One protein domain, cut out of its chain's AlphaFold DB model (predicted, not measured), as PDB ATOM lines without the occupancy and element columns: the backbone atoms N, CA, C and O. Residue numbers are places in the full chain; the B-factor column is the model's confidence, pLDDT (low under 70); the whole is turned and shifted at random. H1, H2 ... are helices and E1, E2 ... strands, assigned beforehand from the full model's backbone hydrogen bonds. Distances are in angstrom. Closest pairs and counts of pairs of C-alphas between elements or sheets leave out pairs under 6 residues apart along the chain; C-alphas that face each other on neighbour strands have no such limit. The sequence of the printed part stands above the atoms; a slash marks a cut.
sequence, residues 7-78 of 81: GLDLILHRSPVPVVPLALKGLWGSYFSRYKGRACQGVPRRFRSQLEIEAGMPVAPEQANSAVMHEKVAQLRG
ATOM      1  N   GLY A   7     158.640 172.789 196.902       95.44
ATOM      2  CA  GLY A   7     159.894 173.148 196.235       95.44
ATOM      3  C   GLY A   7     160.729 174.140 197.045       95.44
ATOM      4  O   GLY A   7     161.948 174.010 197.074       95.44
ATOM      5  N   LEU A   8     160.074 175.067 197.754       94.25
ATOM      6  CA  LEU A   8     160.751 175.994 198.660       94.25
ATOM      7  C   LEU A   8     161.481 175.251 199.786       94.25
ATOM      8  O   LEU A   8     162.661 175.497 200.017       94.25
ATOM      9  N   ASP A   9     160.796 174.312 200.435       96.38
ATOM     10  CA  ASP A   9     161.342 173.548 201.560       96.38
ATOM     11  C   ASP A   9     162.558 172.717 201.121       96.38
ATOM     12  O   ASP A   9     163.567 172.651 201.817       96.38
ATOM     13  N   LEU A  10     162.504 172.142 199.913       97.00
ATOM     14  CA  LEU A  10     163.625 171.398 199.328       97.00
ATOM     15  C   LEU A  10     164.844 172.283 199.041       97.00
ATOM     16  O   LEU A  10     165.976 171.830 199.209       97.00
ATOM     17  N   ILE A  11     164.628 173.521 198.586       95.94
ATOM     18  CA  ILE A  11     165.712 174.481 198.341       95.94
ATOM     19  C   ILE A  11     166.369 174.861 199.668       95.94
ATOM     20  O   ILE A  11     167.588 174.769 199.776       95.94
ATOM     21  N   LEU A  12     165.576 175.204 200.685       95.50
ATOM     22  CA  LEU A  12     166.088 175.600 202.000       95.50
ATOM     23  C   LEU A  12     166.799 174.462 202.725       95.50
ATOM     24  O   LEU A  12     167.818 174.689 203.369       95.50
ATOM     25  N   HIS A  13     166.323 173.229 202.552       95.94
ATOM     26  CA  HIS A  13     167.004 172.052 203.079       95.94
ATOM     27  C   HIS A  13     168.401 171.858 202.469       95.94
ATOM     28  O   HIS A  13     169.329 171.450 203.161       95.94
ATOM     29  N   ARG A  14     168.570 172.152 201.173       97.06
ATOM     30  CA  ARG A  14     169.870 172.056 200.484       97.06
ATOM     31  C   ARG A  14     170.762 173.270 200.725       97.06
ATOM     32  O   ARG A  14     171.982 173.163 200.642       97.06
ATOM     33  N   SER A  15     170.165 174.434 200.930       97.31
ATOM     34  CA  SER A  15     170.859 175.716 201.001       97.31
ATOM     35  C   SER A  15     170.100 176.641 201.955       97.31
ATOM     36  O   SER A  15     169.207 177.370 201.515       97.31
ATOM     37  N   PRO A  16     170.426 176.605 203.261       96.06
ATOM     38  CA  PRO A  16     169.773 177.442 204.255       96.06
ATOM     39  C   PRO A  16     170.191 178.898 204.042       96.06
ATOM     40  O   PRO A  16     171.318 179.293 204.335       96.06
ATOM     41  N   VAL A  17     169.276 179.697 203.496       97.25
ATOM     42  CA  VAL A  17     169.465 181.130 203.252       97.25
ATOM     43  C   VAL A  17     168.259 181.924 203.756       97.25
ATOM     44  O   VAL A  17     167.138 181.412 203.719       97.25
ATOM     45  N   PRO A  18     168.448 183.179 204.202       97.06
ATOM     46  CA  PRO A  18     167.330 184.046 204.550       97.06
ATOM     47  C   PRO A  18     166.395 184.258 203.356       97.06
ATOM     48  O   PRO A  18     166.849 184.516 202.239       97.06
ATOM     49  N   VAL A  19     165.087 184.188 203.592       97.38
ATOM     50  CA  VAL A  19     164.069 184.336 202.541       97.38
ATOM     51  C   VAL A  19     163.287 185.622 202.749       97.38
ATOM     52  O   VAL A  19     162.752 185.864 203.827       97.38
ATOM     53  N   VAL A  20     163.175 186.438 201.702       97.50
ATOM     54  CA  VAL A  20     162.388 187.677 201.737       97.50
ATOM     55  C   VAL A  20     160.999 187.426 201.135       97.50
ATOM     56  O   VAL A  20     160.910 187.104 199.947       97.50
ATOM     57  N   PRO A  21     159.903 187.544 201.910       97.19
ATOM     58  CA  PRO A  21     158.551 187.446 201.370       97.19
ATOM     59  C   PRO A  21     158.228 188.690 200.533       97.19
ATOM     60  O   PRO A  21     158.480 189.816 200.958       97.19
ATOM     61  N   LEU A  22     157.632 188.483 199.359       96.94
ATOM     62  CA  LEU A  22     157.240 189.549 198.440       96.94
ATOM     63  C   LEU A  22     155.807 189.314 197.956       96.94
ATOM     64  O   LEU A  22     155.487 188.225 197.474       96.94
ATOM     65  N   ALA A  23     154.958 190.335 198.041       95.62
ATOM     66  CA  ALA A  23     153.617 190.318 197.471       95.62
ATOM     67  C   ALA A  23     153.529 191.236 196.247       95.62
ATOM     68  O   ALA A  23     153.928 192.398 196.292       95.62
ATOM     69  N   LEU A  24     152.967 190.706 195.156       92.88
ATOM     70  CA  LEU A  24     152.660 191.455 193.937       92.88
ATOM     71  C   LEU A  24     151.146 191.661 193.839       92.88
ATOM     72  O   LEU A  24     150.376 190.697 193.792       92.88
ATOM     73  N   LYS A  25     150.720 192.919 193.776       91.62
ATOM     74  CA  LYS A  25     149.319 193.349 193.776       91.62
ATOM     75  C   LYS A  25     148.970 193.996 192.433       91.62
ATOM     76  O   LYS A  25     149.767 194.732 191.866       91.62
ATOM     77  N   GLY A  26     147.783 193.708 191.894       87.81
ATOM     78  CA  GLY A  26     147.263 194.375 190.685       87.81
ATOM     79  C   GLY A  26     147.672 193.772 189.332       87.81
ATOM     80  O   GLY A  26     147.223 194.253 188.291       87.81
ATOM     81  N   LEU A  27     148.461 192.689 189.317       87.44
ATOM     82  CA  LEU A  27     148.817 191.974 188.081       87.44
ATOM     83  C   LEU A  27     147.681 191.098 187.536       87.44
ATOM     84  O   LEU A  27     147.539 190.948 186.319       87.44
ATOM     85  N   TRP A  28     146.874 190.500 188.415       86.44
ATOM     86  CA  TRP A  28     145.766 189.633 188.017       86.44
ATOM     87  C   TRP A  28     144.601 190.469 187.468       86.44
ATOM     88  O   TRP A  28     144.207 191.460 188.072       86.44
ATOM     89  N   GLY A  29     144.085 190.114 186.288       81.81
ATOM     90  CA  GLY A  29     143.104 190.924 185.552       81.81
ATOM     91  C   GLY A  29     143.719 191.949 184.588       81.81
ATOM     92  O   GLY A  29     142.991 192.558 183.801       81.81
ATOM     93  N   SER A  30     145.049 192.112 184.586       83.31
ATOM     94  CA  SER A  30     145.756 192.861 183.538       83.31
ATOM     95  C   SER A  30     145.666 192.150 182.182       83.31
ATOM     96  O   SER A  30     145.365 190.954 182.108       83.31
ATOM     97  N   TYR A  31     145.973 192.874 181.103       83.88
ATOM     98  CA  TYR A  31     145.983 192.329 179.741       83.88
ATOM     99  C   TYR A  31     146.905 191.104 179.593       83.88
ATOM    100  O   TYR A  31     146.563 190.160 178.890       83.88
ATOM    101  N   PHE A  32     148.028 191.073 180.315       85.62
ATOM    102  CA  PHE A  32     148.996 189.971 180.280       85.62
ATOM    103  C   PHE A  32     148.641 188.799 181.206       85.62
ATOM    104  O   PHE A  32     149.284 187.751 181.162       85.62
ATOM    105  N   SER A  33     147.623 188.946 182.056       85.69
ATOM    106  CA  SER A  33     147.214 187.882 182.969       85.69
ATOM    107  C   SER A  33     146.411 186.791 182.256       85.69
ATOM    108  O   SER A  33     145.732 187.034 181.261       85.69
ATOM    109  N   ARG A  34     146.418 185.580 182.821       87.62
ATOM    110  CA  ARG A  34     145.562 184.468 182.371       87.62
ATOM    111  C   ARG A  34     144.147 184.522 182.960       87.62
ATOM    112  O   ARG A  34     143.434 183.527 182.923       87.62
ATOM    113  N   TYR A  35     143.714 185.676 183.473       83.75
ATOM    114  CA  TYR A  35     142.395 185.840 184.093       83.75
ATOM    115  C   TYR A  35     141.232 185.464 183.156       83.75
ATOM    116  O   TYR A  35     140.219 184.951 183.616       83.75
ATOM    117  N   LYS A  36     141.389 185.663 181.838       84.12
ATOM    118  CA  LYS A  36     140.396 185.286 180.812       84.12
ATOM    119  C   LYS A  36     140.693 183.946 180.112       84.12
ATOM    120  O   LYS A  36     140.129 183.679 179.058       84.12
ATOM    121  N   GLY A  37     141.588 183.124 180.660       85.56
ATOM    122  CA  GLY A  37     142.017 181.844 180.085       85.56
ATOM    123  C   GLY A  37     143.412 181.908 179.459       85.56
ATOM    124  O   GLY A  37     144.318 181.202 179.901       85.56
ATOM    125  N   ARG A  38     143.631 182.781 178.467       84.88
ATOM    126  CA  ARG A  38     144.955 183.023 177.858       84.88
ATOM    127  C   ARG A  38     145.446 184.441 178.150       84.88
ATOM    128  O   ARG A  38     144.652 185.362 178.320       84.88
ATOM    129  N   ALA A  39     146.767 184.603 178.209       85.00
ATOM    130  CA  ALA A  39     147.380 185.927 178.265       85.00
ATOM    131  C   ALA A  39     147.082 186.704 176.970       85.00
ATOM    132  O   ALA A  39     146.972 186.095 175.904       85.00
ATOM    133  N   CYS A  40     146.965 188.032 177.066       84.19
ATOM    134  CA  CYS A  40     146.678 188.943 175.950       84.19
ATOM    135  C   CYS A  40     145.342 188.662 175.237       84.19
ATOM    136  O   CYS A  40     145.229 188.841 174.026       84.19
ATOM    137  N   GLN A  41     144.325 188.197 175.971       81.75
ATOM    138  CA  GLN A  41     143.029 187.835 175.394       81.75
ATOM    139  C   GLN A  41     141.963 188.936 175.561       81.75
ATOM    140  O   GLN A  41     141.644 189.386 176.668       81.75
ATOM    141  N   GLY A  42     141.329 189.306 174.443       80.31
ATOM    142  CA  GLY A  42     140.264 190.314 174.367       80.31
ATOM    143  C   GLY A  42     140.773 191.755 174.487       80.31
ATOM    144  O   GLY A  42     141.962 191.988 174.606       80.31
ATOM    145  N   VAL A  43     139.876 192.743 174.481       79.38
ATOM    146  CA  VAL A  43     140.273 194.163 174.557       79.38
ATOM    147  C   VAL A  43     140.816 194.510 175.959       79.38
ATOM    148  O   VAL A  43     140.217 194.070 176.959       79.38
ATOM    149  N   PRO A  44     141.921 195.284 176.073       77.50
ATOM    150  CA  PRO A  44     142.416 195.777 177.355       77.50
ATOM    151  C   PRO A  44     141.338 196.610 178.059       77.50
ATOM    152  O   PRO A  44     140.943 197.665 177.578       77.50
ATOM    153  N   ARG A  45     140.844 196.136 179.210       71.88
ATOM    154  CA  ARG A  45     139.852 196.878 180.018       71.88
ATOM    155  C   ARG A  45     140.491 197.889 180.975       71.88
ATOM    156  O   ARG A  45     139.821 198.806 181.428       71.88
ATOM    157  N   ARG A  46     141.779 197.721 181.284       73.00
ATOM    158  CA  ARG A  46     142.574 198.621 182.129       73.00
ATOM    159  C   ARG A  46     143.717 199.194 181.295       73.00
ATOM    160  O   ARG A  46     144.657 198.471 180.985       73.00
ATOM    161  N   PHE A  47     143.637 200.481 180.962       69.62
ATOM    162  CA  PHE A  47     144.732 201.213 180.308       69.62
ATOM    163  C   PHE A  47     145.899 201.510 181.264       69.62
ATOM    164  O   PHE A  47     147.037 201.635 180.828       69.62
ATOM    165  N   ARG A  48     145.632 201.585 182.575       72.50
ATOM    166  CA  ARG A  48     146.645 201.699 183.633       72.50
ATOM    167  C   ARG A  48     146.307 200.707 184.738       72.50
ATOM    168  O   ARG A  48     145.269 200.830 185.383       72.50
ATOM    169  N   SER A  49     147.145 199.690 184.910       76.44
ATOM    170  CA  SER A  49     147.024 198.773 186.046       76.44
ATOM    171  C   SER A  49     147.833 199.356 187.195       76.44
ATOM    172  O   SER A  49     149.036 199.551 187.043       76.44
ATOM    173  N   GLN A  50     147.175 199.682 188.308       84.69
ATOM    174  CA  GLN A  50     147.874 200.081 189.524       84.69
ATOM    175  C   GLN A  50     148.609 198.851 190.055       84.69
ATOM    176  O   GLN A  50     147.974 197.870 190.444       84.69
ATOM    177  N   LEU A  51     149.935 198.888 189.957       88.69
ATOM    178  CA  LEU A  51     150.824 197.848 190.446       88.69
ATOM    179  C   LEU A  51     151.361 198.289 191.799       88.69
ATOM    180  O   LEU A  51     151.857 199.406 191.930       88.69
ATOM    181  N   GLU A  52     151.303 197.391 192.767       92.00
ATOM    182  CA  GLU A  52     151.930 197.592 194.064       92.00
ATOM    183  C   GLU A  52     152.771 196.361 194.400       92.00
ATOM    184  O   GLU A  52     152.403 195.219 194.092       92.00
ATOM    185  N   ILE A  53     153.944 196.614 194.971       94.44
ATOM    186  CA  ILE A  53     154.901 195.596 195.380       94.44
ATOM    187  C   ILE A  53     155.237 195.874 196.833       94.44
ATOM    188  O   ILE A  53     155.658 196.980 197.165       94.44
ATOM    189  N   GLU A  54     155.076 194.862 197.675       96.00
ATOM    190  CA  GLU A  54     155.373 194.967 199.095       96.00
ATOM    191  C   GLU A  54     156.348 193.864 199.496       96.00
ATOM    192  O   GLU A  54     156.073 192.676 199.304       96.00
ATOM    193  N   ALA A  55     157.508 194.272 200.009       96.69
ATOM    194  CA  ALA A  55     158.535 193.380 200.525       96.69
ATOM    195  C   ALA A  55     158.468 193.369 202.051       96.69
ATOM    196  O   ALA A  55     158.504 194.420 202.687       96.69
ATOM    197  N   GLY A  56     158.377 192.176 202.632       96.25
ATOM    198  CA  GLY A  56     158.450 192.008 204.076       96.25
ATOM    199  C   GLY A  56     159.886 191.863 204.570       96.25
ATOM    200  O   GLY A  56     160.845 191.823 203.801       96.25
ATOM    201  N   MET A  57     160.021 191.735 205.887       97.31
ATOM    202  CA  MET A  57     161.316 191.493 206.516       97.31
ATOM    203  C   MET A  57     161.865 190.099 206.164       97.31
ATOM    204  O   MET A  57     161.077 189.149 206.067       97.31
ATOM    205  N   PRO A  58     163.197 189.951 206.024       97.50
ATOM    206  CA  PRO A  58     163.828 188.652 205.834       97.50
ATOM    207  C   PRO A  58     163.455 187.669 206.946       97.50
ATOM    208  O   PRO A  58     163.454 188.014 208.127       97.50
ATOM    209  N   VAL A  59     163.154 186.433 206.558       97.50
ATOM    210  CA  VAL A  59     162.874 185.317 207.462       97.50
ATOM    211  C   VAL A  59     164.111 184.439 207.529       97.50
ATOM    212  O   VAL A  59     164.659 184.064 206.490       97.50
ATOM    213  N   ALA A  60     164.553 184.126 208.745       97.12
ATOM    214  CA  ALA A  60     165.681 183.232 208.968       97.12
ATOM    215  C   ALA A  60     165.393 181.835 208.377       97.12
ATOM    216  O   ALA A  60     164.240 181.386 208.425       97.12
ATOM    217  N   PRO A  61     166.397 181.142 207.814       95.06
ATOM    218  CA  PRO A  61     166.188 179.865 207.132       95.06
ATOM    219  C   PRO A  61     165.558 178.787 208.023       95.06
ATOM    220  O   PRO A  61     164.790 177.971 207.529       95.06
ATOM    221  N   GLU A  62     165.806 178.814 209.332       94.69
ATOM    222  CA  GLU A  62     165.253 177.860 210.305       94.69
ATOM    223  C   GLU A  62     163.742 178.037 210.510       94.69
ATOM    224  O   GLU A  62     163.046 177.115 210.929       94.69
ATOM    225  N   GLN A  63     163.229 179.234 210.224       94.81
ATOM    226  CA  GLN A  63     161.820 179.605 210.372       94.81
ATOM    227  C   GLN A  63     161.090 179.643 209.024       94.81
ATOM    228  O   GLN A  63     159.860 179.704 208.983       94.81
ATOM    229  N   ALA A  64     161.833 179.633 207.916       95.31
ATOM    230  CA  ALA A  64     161.285 179.703 206.576       95.31
ATOM    231  C   ALA A  64     160.824 178.315 206.107       95.31
ATOM    232  O   ALA A  64     161.606 177.379 205.980       95.31
ATOM    233  N   ASN A  65     159.534 178.195 205.807       96.19
ATOM    234  CA  ASN A  65     158.958 177.046 205.112       96.19
ATOM    235  C   ASN A  65     157.786 177.499 204.230       96.19
ATOM    236  O   ASN A  65     157.331 178.643 204.314       96.19
ATOM    237  N   SER A  66     157.290 176.611 203.374       96.31
ATOM    238  CA  SER A  66     156.201 176.883 202.429       96.31
ATOM    239  C   SER A  66     154.946 177.454 203.091       96.31
ATOM    240  O   SER A  66     154.378 178.411 202.563       96.31
ATOM    241  N   ALA A  67     154.547 176.946 204.259       96.25
ATOM    242  CA  ALA A  67     153.377 177.432 204.987       96.25
ATOM    243  C   ALA A  67     153.599 178.841 205.564       96.25
ATOM    244  O   ALA A  67     152.800 179.742 205.307       96.25
ATOM    245  N   VAL A  68     154.717 179.057 206.264       96.50
ATOM    246  CA  VAL A  68     155.077 180.350 206.874       96.50
ATOM    247  C   VAL A  68     155.246 181.429 205.807       96.50
ATOM    248  O   VAL A  68     154.761 182.551 205.955       96.50
ATOM    249  N   MET A  69     155.907 181.099 204.696       97.06
ATOM    250  CA  MET A  69     156.112 182.049 203.606       97.06
ATOM    251  C   MET A  69     154.811 182.361 202.871       97.06
ATOM    252  O   MET A  69     154.590 183.514 202.505       97.06
ATOM    253  N   HIS A  70     153.925 181.377 202.697       96.88
ATOM    254  CA  HIS A  70     152.593 181.622 202.149       96.88
ATOM    255  C   HIS A  70     151.786 182.564 203.052       96.88
ATOM    256  O   HIS A  70     151.176 183.504 202.548       96.88
ATOM    257  N   GLU A  71     151.801 182.353 204.369       96.75
ATOM    258  CA  GLU A  71     151.112 183.225 205.324       96.75
ATOM    259  C   GLU A  71     151.655 184.658 205.278       96.75
ATOM    260  O   GLU A  71     150.884 185.601 205.099       96.75
ATOM    261  N   LYS A  72     152.980 184.836 205.337       96.94
ATOM    262  CA  LYS A  72     153.610 186.162 205.250       96.94
ATOM    263  C   LYS A  72     153.280 186.871 203.940       96.94
ATOM    264  O   LYS A  72     152.925 188.044 203.953       96.94
ATOM    265  N   VAL A  73     153.349 186.174 202.803       96.88
ATOM    266  CA  VAL A  73     152.980 186.763 201.505       96.88
ATOM    267  C   VAL A  73     151.484 187.079 201.445       96.88
ATOM    268  O   VAL A  73     151.112 188.098 200.868       96.88
ATOM    269  N   ALA A  74     150.620 186.267 202.059       95.38
ATOM    270  CA  ALA A  74     149.188 186.549 202.134       95.38
ATOM    271  C   ALA A  74     148.904 187.809 202.963       95.38
ATOM    272  O   ALA A  74     148.101 188.635 202.535       95.38
ATOM    273  N   GLN A  75     149.601 187.983 204.091       95.81
ATOM    274  CA  GLN A  75     149.519 189.179 204.932       95.81
ATOM    275  C   GLN A  75     149.986 190.430 204.177       95.81
ATOM    276  O   GLN A  75     149.238 191.399 204.114       95.81
ATOM    277  N   LEU A  76     151.155 190.383 203.522       95.75
ATOM    278  CA  LEU A  76     151.661 191.489 202.689       95.75
ATOM    279  C   LEU A  76     150.721 191.807 201.521       95.75
ATOM    280  O   LEU A  76     150.546 192.954 201.130       95.75
ATOM    281  N   ARG A  77     150.088 190.790 200.925       93.94
ATOM    282  CA  ARG A  77     149.099 191.006 199.863       93.94
ATOM    283  C   ARG A  77     147.851 191.713 200.400       93.94
ATOM    284  O   ARG A  77     147.247 192.494 199.665       93.94
ATOM    285  N   GLY A  78     147.469 191.419 201.641       91.06
ATOM    286  CA  GLY A  78     146.256 191.913 202.283       91.06
ATOM    287  C   GLY A  78     144.993 191.613 201.471       91.06
ATOM    288  O   GLY A  78     144.926 190.660 200.680       91.06
TER     289      GLY A  78
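AT A GLANCE: This is residues 7 to 78 of the 81 residues of the protein "1-acyl-sn-glycerol-3-phosphate acyltransferase" of Vibrio cholerae (UniProt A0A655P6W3). With little regular structure, the model is a loose rod: a short two-strand hairpin, E1 and E2, with H2 packed on it, H1 towards one end, and a long loop, residues 26 to 51, at the other end. The 72 printed residues include H1, E1, E2 and H2 in that order; the sheet, E1 - E2, is antiparallel. The class is mixed, with 28 residues in named elements; the radius of gyration of the C-alphas is 15.8 A and the spans are 46 by 21 by 15 A.

HOW THE PARTS SIT: H1, residues 7 to 14, is close to but not clearly touching H2, residues 66 to 77; their closest C-alphas, Leu 8 and Ser 66, are 6.0 A apart. They run opposite ways at a steep tilt of 56 degrees. E1, residues 22 to 25, and E2, residues 52 to 55, form an antiparallel hairpin at 168 degrees, with N 23 and O 54 within hydrogen-bond range at 2.9 A. The closest C-alphas of E1 and H2, Ala 23 and Arg 77, are 5.2 A apart. H1 and E2 are apart. In H1 and H2 every O i to N i+4 pair is within hydrogen-bond range.

IN THESE COORDINATES: H1 begins at C-alpha 7 (159.894, 173.148, 196.235) and is 10.9 A long. E1 measures 9.9 A and E2 10.2 A. H2, 16.0 A, ends at C-alpha 77 (149.099, 191.006, 199.863).

THE WHOLE: The farthest C-alphas, Val 43 and Glu 62, are 46.6 A apart. The printed part has no cut; the link E1 to E2 is long, and residue 47 is under pLDDT 70.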